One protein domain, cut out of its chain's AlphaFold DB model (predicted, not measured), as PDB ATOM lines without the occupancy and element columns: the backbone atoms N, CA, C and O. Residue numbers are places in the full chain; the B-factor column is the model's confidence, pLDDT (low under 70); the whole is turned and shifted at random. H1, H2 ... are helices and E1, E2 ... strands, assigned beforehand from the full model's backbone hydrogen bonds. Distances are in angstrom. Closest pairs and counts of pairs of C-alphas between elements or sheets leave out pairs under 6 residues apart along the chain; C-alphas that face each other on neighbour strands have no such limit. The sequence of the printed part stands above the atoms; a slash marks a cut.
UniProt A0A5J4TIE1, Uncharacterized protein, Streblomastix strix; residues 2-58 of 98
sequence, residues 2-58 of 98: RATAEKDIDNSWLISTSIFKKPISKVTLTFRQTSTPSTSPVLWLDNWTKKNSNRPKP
ATOM      1  N   ARG A   2      58.537  53.215 110.138       62.53
ATOM      2  CA  ARG A   2      59.243  54.429 109.678       62.53
ATOM      3  C   ARG A   2      59.601  55.270 110.905       62.53
ATOM      4  O   ARG A   2      58.740  55.444 111.759       62.53
ATOM      5  N   ALA A   3      60.844  55.738 111.003       74.19
ATOM      6  CA  ALA A   3      61.264  56.585 112.116       74.19
ATOM      7  C   ALA A   3      60.641  57.986 112.004       74.19
ATOM      8  O   ALA A   3      60.527  58.516 110.895       74.19
ATOM      9  N   THR A   4      60.254  58.574 113.135       80.69
ATOM     10  CA  THR A   4      59.739  59.949 113.237       80.69
ATOM     11  C   THR A   4      60.689  60.798 114.068       80.69
ATOM     12  O   THR A   4      61.387  60.270 114.931       80.69
ATOM     13  N   ALA A   5      60.727  62.099 113.785       85.62
ATOM     14  CA  ALA A   5      61.527  63.067 114.522       85.62
ATOM     15  C   ALA A   5      60.644  64.249 114.934       85.62
ATOM     16  O   ALA A   5      59.910  64.777 114.099       85.62
ATOM     17  N   GLU A   6      60.723  64.652 116.197       88.94
ATOM     18  CA  GLU A   6      59.968  65.770 116.767       88.94
ATOM     19  C   GLU A   6      60.838  66.579 117.735       88.94
ATOM     20  O   GLU A   6      61.782  66.043 118.325       88.94
ATOM     21  N   LYS A   7      60.545  67.878 117.866       89.81
ATOM     22  CA  LYS A   7      61.169  68.722 118.889       89.81
ATOM     23  C   LYS A   7      60.462  68.530 120.222       89.81
ATOM     24  O   LYS A   7      59.235  68.533 120.268       89.81
ATOM     25  N   ASP A   8      61.256  68.416 121.276       88.81
ATOM     26  CA  ASP A   8      60.794  68.389 122.658       88.81
ATOM     27  C   ASP A   8      60.773  69.806 123.268       88.81
ATOM     28  O   ASP A   8      61.286  70.773 122.692       88.81
ATOM     29  N   ILE A   9      60.173  69.929 124.451       84.88
ATOM     30  CA  ILE A   9      59.907  71.183 125.170       84.88
ATOM     31  C   ILE A   9      61.211  71.881 125.601       84.88
ATOM     32  O   ILE A   9      61.268  73.106 125.692       84.88
ATOM     33  N   ASP A  10      62.279  71.116 125.826       86.69
ATOM     34  CA  ASP A  10      63.607  71.589 126.233       86.69
ATOM     35  C   ASP A  10      64.539  71.901 125.043       86.69
ATOM     36  O   ASP A  10      65.753  72.014 125.213       86.69
ATOM     37  N   ASN A  11      63.983  72.034 123.833       85.62
ATOM     38  CA  ASN A  11      64.720  72.189 122.574       85.62
ATOM     39  C   ASN A  11      65.591  70.967 122.200       85.62
ATOM     40  O   ASN A  11      66.436  71.059 121.305       85.62
ATOM     41  N   SER A  12      65.374  69.811 122.833       91.62
ATOM     42  CA  SER A  12      65.933  68.535 122.385       91.62
ATOM     43  C   SER A  12      65.195  67.995 121.158       91.62
ATOM     44  O   SER A  12      64.077  68.397 120.832       91.62
ATOM     45  N   TRP A  13      65.823  67.037 120.478       93.12
ATOM     46  CA  TRP A  13      65.193  66.262 119.408       93.12
ATOM     47  C   TRP A  13      64.912  64.832 119.858       93.12
ATOM     48  O   TRP A  13      65.813  64.133 120.324       93.12
ATOM     49  N   LEU A  14      63.683  64.372 119.646       91.94
ATOM     50  CA  LEU A  14      63.247  63.003 119.886       91.94
ATOM     51  C   LEU A  14      63.149  62.265 118.552       91.94
ATOM     52  O   LEU A  14      62.430  62.696 117.651       91.94
ATOM     53  N   ILE A  15      63.845  61.136 118.422       88.88
ATOM     54  CA  ILE A  15      63.722  60.233 117.274       88.88
ATOM     55  C   ILE A  15      63.099  58.922 117.738       88.88
ATOM     56  O   ILE A  15      63.737  58.130 118.430       88.88
ATOM     57  N   SER A  16      61.864  58.667 117.314       86.50
ATOM     58  CA  SER A  16      61.181  57.396 117.552       86.50
ATOM     59  C   SER A  16      61.449  56.432 116.398       86.50
ATOM     60  O   SER A  16      61.155  56.734 115.244       86.50
ATOM     61  N   THR A  17      61.993  55.255 116.692       83.31
ATOM     62  CA  THR A  17      62.348  54.208 115.722       83.31
ATOM     63  C   THR A  17      62.106  52.806 116.305       83.31
ATOM     64  O   THR A  17      61.591  52.662 117.410       83.31
ATOM     65  N   SER A  18      62.437  51.747 115.567       76.44
ATOM     66  CA  SER A  18      62.352  50.352 116.028       76.44
ATOM     67  C   SER A  18      63.689  49.639 115.864       76.44
ATOM     68  O   SER A  18      64.335  49.791 114.826       76.44
ATOM     69  N   ILE A  19      64.065  48.797 116.828       71.62
ATOM     70  CA  ILE A  19      65.240  47.923 116.695       71.62
ATOM     71  C   ILE A  19      64.894  46.731 115.794       71.62
ATOM     72  O   ILE A  19      63.960  45.988 116.076       71.62
ATOM     73  N   PHE A  20      65.678  46.516 114.732       61.69
ATOM     74  CA  PHE A  20      65.459  45.423 113.771       61.69
ATOM     75  C   PHE A  20      65.838  44.029 114.316       61.69
ATOM     76  O   PHE A  20      65.338  43.021 113.833       61.69
ATOM     77  N   LYS A  21      66.717  43.952 115.328       59.62
ATOM     78  CA  LYS A  21      67.286  42.688 115.846       59.62
ATOM     79  C   LYS A  21      66.493  42.008 116.978       59.62
ATOM     80  O   LYS A  21      66.927  40.969 117.461       59.62
ATOM     81  N   LYS A  22      65.370  42.569 117.435       57.00
ATOM     82  CA  LYS A  22      64.521  41.984 118.494       57.00
ATOM     83  C   LYS A  22      63.036  42.152 118.150       57.00
ATOM     84  O   LYS A  22      62.722  43.057 117.374       57.00
ATOM     85  N   PRO A  23      62.129  41.327 118.720       58.50
ATOM     86  CA  PRO A  23      60.689  41.549 118.614       58.50
ATOM     87  C   PRO A  23      60.386  43.005 118.957       58.50
ATOM     88  O   PRO A  23      60.863  43.529 119.966       58.50
ATOM     89  N   ILE A  24      59.697  43.655 118.022       60.62
ATOM     90  CA  ILE A  24      59.615  45.103 117.814       60.62
ATOM     91  C   ILE A  24      59.523  45.860 119.142       60.62
ATOM     92  O   ILE A  24      58.461  45.970 119.745       60.62
ATOM     93  N   SER A  25      60.651  46.416 119.577       69.62
ATOM     94  CA  SER A  25      60.687  47.388 120.665       69.62
ATOM     95  C   SER A  25      60.732  48.768 120.020       69.62
ATOM     96  O   SER A  25      61.685  49.080 119.295       69.62
ATOM     97  N   LYS A  26      59.683  49.576 120.219       79.06
ATOM     98  CA  LYS A  26      59.737  51.004 119.892       79.06
ATOM     99  C   LYS A  26      60.811  51.622 120.785       79.06
ATOM    100  O   LYS A  26      60.782  51.442 121.997       79.06
ATOM    101  N   VAL A  27      61.771  52.301 120.178       85.06
ATOM    102  CA  VAL A  27      62.861  52.988 120.866       85.06
ATOM    103  C   VAL A  27      62.770  54.459 120.542       85.06
ATOM    104  O   VAL A  27      62.624  54.831 119.379       85.06
ATOM    105  N   THR A  28      62.897  55.279 121.572       88.88
ATOM    106  CA  THR A  28      63.000  56.724 121.435       88.88
ATOM    107  C   THR A  28      64.412  57.138 121.822       88.88
ATOM    108  O   THR A  28      64.903  56.775 122.887       88.88
ATOM    109  N   LEU A  29      65.080  57.851 120.922       89.38
ATOM    110  CA  LEU A  29      66.391  58.449 121.139       89.38
ATOM    111  C   LEU A  29      66.200  59.940 121.405       89.38
ATOM    112  O   LEU A  29      65.542  60.610 120.613       89.38
ATOM    113  N   THR A  30      66.797  60.456 122.476       93.00
ATOM    114  CA  THR A  30      66.772  61.887 122.803       93.00
ATOM    115  C   THR A  30      68.141  62.497 122.531       93.00
ATOM    116  O   THR A  30      69.140  62.091 123.126       93.00
ATOM    117  N   PHE A  31      68.193  63.488 121.646       92.00
ATOM    118  CA  PHE A  31      69.389  64.258 121.328       92.00
ATOM    119  C   PHE A  31      69.317  65.613 122.012       92.00
ATOM    120  O   PHE A  31      68.469  66.438 121.677       92.00
ATOM    121  N   ARG A  32      70.234  65.834 122.954       91.50
ATOM    122  CA  ARG A  32      70.342  67.082 123.710       91.50
ATOM    123  C   ARG A  32      71.370  68.011 123.088       91.50
ATOM    124  O   ARG A  32      72.311  67.573 122.423       91.50
ATOM    125  N   GLN A  33      71.189  69.301 123.325       90.25
ATOM    126  CA  GLN A  33      72.133  70.312 122.882       90.25
ATOM    127  C   GLN A  33      73.451  70.179 123.655       90.25
ATOM    128  O   GLN A  33      73.456  70.037 124.877       90.25
ATOM    129  N   THR A  34      74.572  70.243 122.941       89.88
ATOM    130  CA  THR A  34      75.906  70.324 123.551       89.88
ATOM    131  C   THR A  34      76.378  71.773 123.612       89.88
ATOM    132  O   THR A  34      75.934  72.607 122.821       89.88
ATOM    133  N   SER A  35      77.317  72.067 124.516       89.88
ATOM    134  CA  SER A  35      77.940  73.394 124.635       89.88
ATOM    135  C   SER A  35      78.663  73.813 123.354       89.88
ATOM    136  O   SER A  35      78.603  74.975 122.966       89.88
ATOM    137  N   THR A  36      79.304  72.861 122.671       93.75
ATOM    138  CA  THR A  36      80.007  73.093 121.407       93.75
ATOM    139  C   THR A  36      79.034  73.018 120.222       93.75
ATOM    140  O   THR A  36      78.484  71.942 119.966       93.75
ATOM    141  N   PRO A  37      78.833  74.108 119.452       87.94
ATOM    142  CA  PRO A  37      77.868  74.122 118.352       87.94
ATOM    143  C   PRO A  37      78.208  73.163 117.205       87.94
ATOM    144  O   PRO A  37      77.318  72.527 116.643       87.94
ATOM    145  N   SER A  38      79.493  73.029 116.865       86.50
ATOM    146  CA  SER A  38      79.949  72.210 115.733       86.50
ATOM    147  C   SER A  38      79.690  70.719 115.920       86.50
ATOM    148  O   SER A  38      79.576  70.015 114.923       86.50
ATOM    149  N   THR A  39      79.549  70.252 117.163       88.38
ATOM    150  CA  THR A  39      79.271  68.854 117.520       88.38
ATOM    151  C   THR A  39      77.859  68.649 118.071       88.38
ATOM    152  O   THR A  39      77.547  67.562 118.549       88.38
ATOM    153  N   SER A  40      77.014  69.686 118.054       91.69
ATOM    154  CA  SER A  40      75.687  69.632 118.667       91.69
ATOM    155  C   SER A  40      74.687  68.929 117.750       91.69
ATOM    156  O   SER A  40      74.344  69.472 116.692       91.69
ATOM    157  N   PRO A  41      74.146  67.763 118.151       90.12
ATOM    158  CA  PRO A  41      73.194  67.030 117.324       90.12
ATOM    159  C   PRO A  41      71.886  67.807 117.134       90.12
ATOM    160  O   PRO A  41      71.265  67.696 116.081       90.12
ATOM    161  N   VAL A  42      71.500  68.649 118.102       93.19
ATOM    162  CA  VAL A  42      70.320  69.524 117.990       93.19
ATOM    163  C   VAL A  42      70.483  70.522 116.846       93.19
ATOM    164  O   VAL A  42      69.589  70.648 116.013       93.19
ATOM    165  N   LEU A  43      71.644  71.179 116.742       91.81
ATOM    166  CA  LEU A  43      71.903  72.133 115.657       91.81
ATOM    167  C   LEU A  43      71.977  71.442 114.294       91.81
ATOM    168  O   LEU A  43      71.503  71.981 113.292       91.81
ATOM    169  N   TRP A  44      72.556  70.241 114.239       90.19
ATOM    170  CA  TRP A  44      72.581  69.445 113.014       90.19
ATOM    171  C   TRP A  44      71.166  69.067 112.558       90.19
ATOM    172  O   TRP A  44      70.848  69.230 111.379       90.19
ATOM    173  N   LEU A  45      70.309  68.616 113.480       89.19
ATOM    174  CA  LEU A  45      68.924  68.228 113.197       89.19
ATOM    175  C   LEU A  45      68.033  69.427 112.847       89.19
ATOM    176  O   LEU A  45      67.217  69.314 111.931       89.19
ATOM    177  N   ASP A  46      68.231  70.585 113.476       89.69
ATOM    178  CA  ASP A  46      67.533  71.830 113.126       89.69
ATOM    179  C   ASP A  46      67.837  72.255 111.689       89.69
ATOM    180  O   ASP A  46      66.929  72.467 110.877       89.69
ATOM    181  N   ASN A  47      69.124  72.315 111.345       88.31
ATOM    182  CA  ASN A  47      69.564  72.676 110.001       88.31
ATOM    183  C   ASN A  47      69.090  71.660 108.958       88.31
ATOM    184  O   ASN A  47      68.637  72.040 107.874       88.31
ATOM    185  N   TRP A  48      69.168  70.368 109.283       84.56
ATOM    186  CA  TRP A  48      68.698  69.301 108.410       84.56
ATOM    187  C   TRP A  48      67.186  69.399 108.175       84.56
ATOM    188  O   TRP A  48      66.752  69.389 107.022       84.56
ATOM    189  N   THR A  49      66.389  69.591 109.230       80.94
ATOM    190  CA  THR A  49      64.925  69.676 109.135       80.94
ATOM    191  C   THR A  49      64.488  70.920 108.376       80.94
ATOM    192  O   THR A  49      63.662  70.805 107.476       80.94
ATOM    193  N   LYS A  50      65.094  72.086 108.636       84.88
ATOM    194  CA  LYS A  50      64.830  73.327 107.884       84.88
ATOM    195  C   LYS A  50      65.151  73.178 106.394       84.88
ATOM    196  O   LYS A  50      64.433  73.669 105.528       84.88
ATOM    197  N   LYS A  51      66.233  72.468 106.065       79.88
ATOM    198  CA  LYS A  51      66.582  72.153 104.672       79.88
ATOM    199  C   LYS A  51      65.592  71.166 104.044       79.88
ATOM    200  O   LYS A  51      65.373  71.215 102.834       79.88
ATOM    201  N   ASN A  52      65.011  70.273 104.842       75.00
ATOM    202  CA  ASN A  52      64.059  69.265 104.386       75.00
ATOM    203  C   ASN A  52      62.619  69.796 104.277       75.00
ATOM    204  O   ASN A  52      61.893  69.354 103.392       75.00
ATOM    205  N   SER A  53      62.214  70.759 105.111       72.56
ATOM    206  CA  SER A  53      60.893  71.409 105.068       72.56
ATOM    207  C   SER A  53      60.686  72.229 103.798       72.56
ATOM    208  O   SER A  53      59.570  72.335 103.308       72.56
ATOM    209  N   ASN A  54      61.771  72.748 103.220       70.88
ATOM    210  CA  ASN A  54      61.747  73.462 101.942       70.88
ATOM    211  C   ASN A  54      61.624  72.522 100.728       70.88
ATOM    212  O   ASN A  54      61.674  72.979  99.585       70.88
ATOM    213  N   ARG A  55      61.508  71.202 100.935       66.56
ATOM    214  CA  ARG A  55      61.299  70.255  99.839       66.56
ATOM    215  C   ARG A  55      59.821  70.213  99.449       66.56
ATOM    216  O   ARG A  55      58.965  70.154 100.325       66.56
ATOM    217  N   PRO A  56      59.507  70.105  98.146       56.22
ATOM    218  CA  PRO A  56      58.129  70.076  97.653       56.22
ATOM    219  C   PRO A  56      57.324  68.847  98.108       56.22
ATOM    220  O   PRO A  56      56.109  68.811  97.928       56.22
ATOM    221  N   LYS A  57      57.972  67.822  98.681       61.06
ATOM    222  CA  LYS A  57      57.306  66.685  99.325       61.06
ATOM    223  C   LYS A  57      58.002  66.358 100.648       61.06
ATOM    224  O   LYS A  57      59.237  66.269 100.650       61.06
ATOM    225  N   PRO A  58      57.250  66.112 101.740       57.06
ATOM    226  CA  PRO A  58      57.818  65.559 102.960       57.06
ATOM    227  C   PRO A  58      58.415  64.199 102.611       57.06
ATOM    228  O   PRO A  58      57.726  63.241 102.262       57.06
TER     229      PRO A  58
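What this domain is: This is residues 2 to 58 of the 98 residues of an uncharacterized protein of Streblomastix strix (UniProt A0A5J4TIE1). A small three-stranded antiparallel sheet has one helix set crosswise over one face near the end where E2 begins and E3 ends, while the other face is bare. The hairpin turn between E2 and E3 reaches away from the helix, and residues 50 to 58, which hold the last part of H1 and the tail after it, stick out. The printed part has 57 residues with three named strands and then one named helix, in the order E1, E2, E3, H1; the sheet's order is E1, E2, E3, and the class is mixed, helices and strands. The whole is loose, with a radius of gyration of the C-alphas of 13.2 A and spans of 36 by 33 by 20 A.

How they stand to each other: E1, residues 4 to 7, is an edge strand and forms a hairpin with E2, residues 13 to 18, the inner strand. They are antiparallel at 161 degrees between their directions, and N 4 and O 16 are within hydrogen-bond range at 2.9 A, as are N 14 and O 6 at 2.9 A. E3, residues 26 to 31, is the other edge strand and forms a hairpin with E2, antiparallel at 155 degrees, with N 15 and O 29 at 2.8 A and N 31 and O 13 at 2.8 A. The three strands make a meander, each the antiparallel neighbour of the one before. H1, residues 41 to 53, is on the sheet at a height over the sheet of 10.2 A, and the two make two layers, a helix on one face of a sheet. H1 lies over E1, with 4 of its 13 C-alphas falling on that strand, and only just not over E2, with 2. It runs across the strands, at 69 degrees to E1 on the local plane. The closest C-alphas of E2 and H1 are those of Trp 13 and Val 42, 6.2 A apart; those of E3 and H1 are Phe 31 and Pro 41, also 6.2 A apart. E1 and H1 are near each other, with 7 pairs of C-alphas within 10 A. In H1 every O i to N i+4 pair is within hydrogen-bond range.

Where its parts are: E1 begins at Thr 4, with its C-alpha at (59.739, 59.949, 113.237). E2, Trp 13 to Ser 18, and E3, Lys 26 to Phe 31, each measure 16.5 A from first to last C-alpha; E1 measures 10.5 A. C-alpha 31 is at (69.389, 64.258, 121.328). H1 measures 17.9 A and ends at Ser 53, with its C-alpha at (60.893, 71.409, 105.068).

The domain as a whole: The two C-alphas farthest apart are those of Pro 23 and Thr 36, at 37.1 A. The printed part has no cut. The link E1 to E2 is tight, and the links E2 to E3 and E3 to H1 are short. The mean pLDDT of the printed part is 81.4; residue 2, residues 20 to 25 and residues 55 to 58 are under 70.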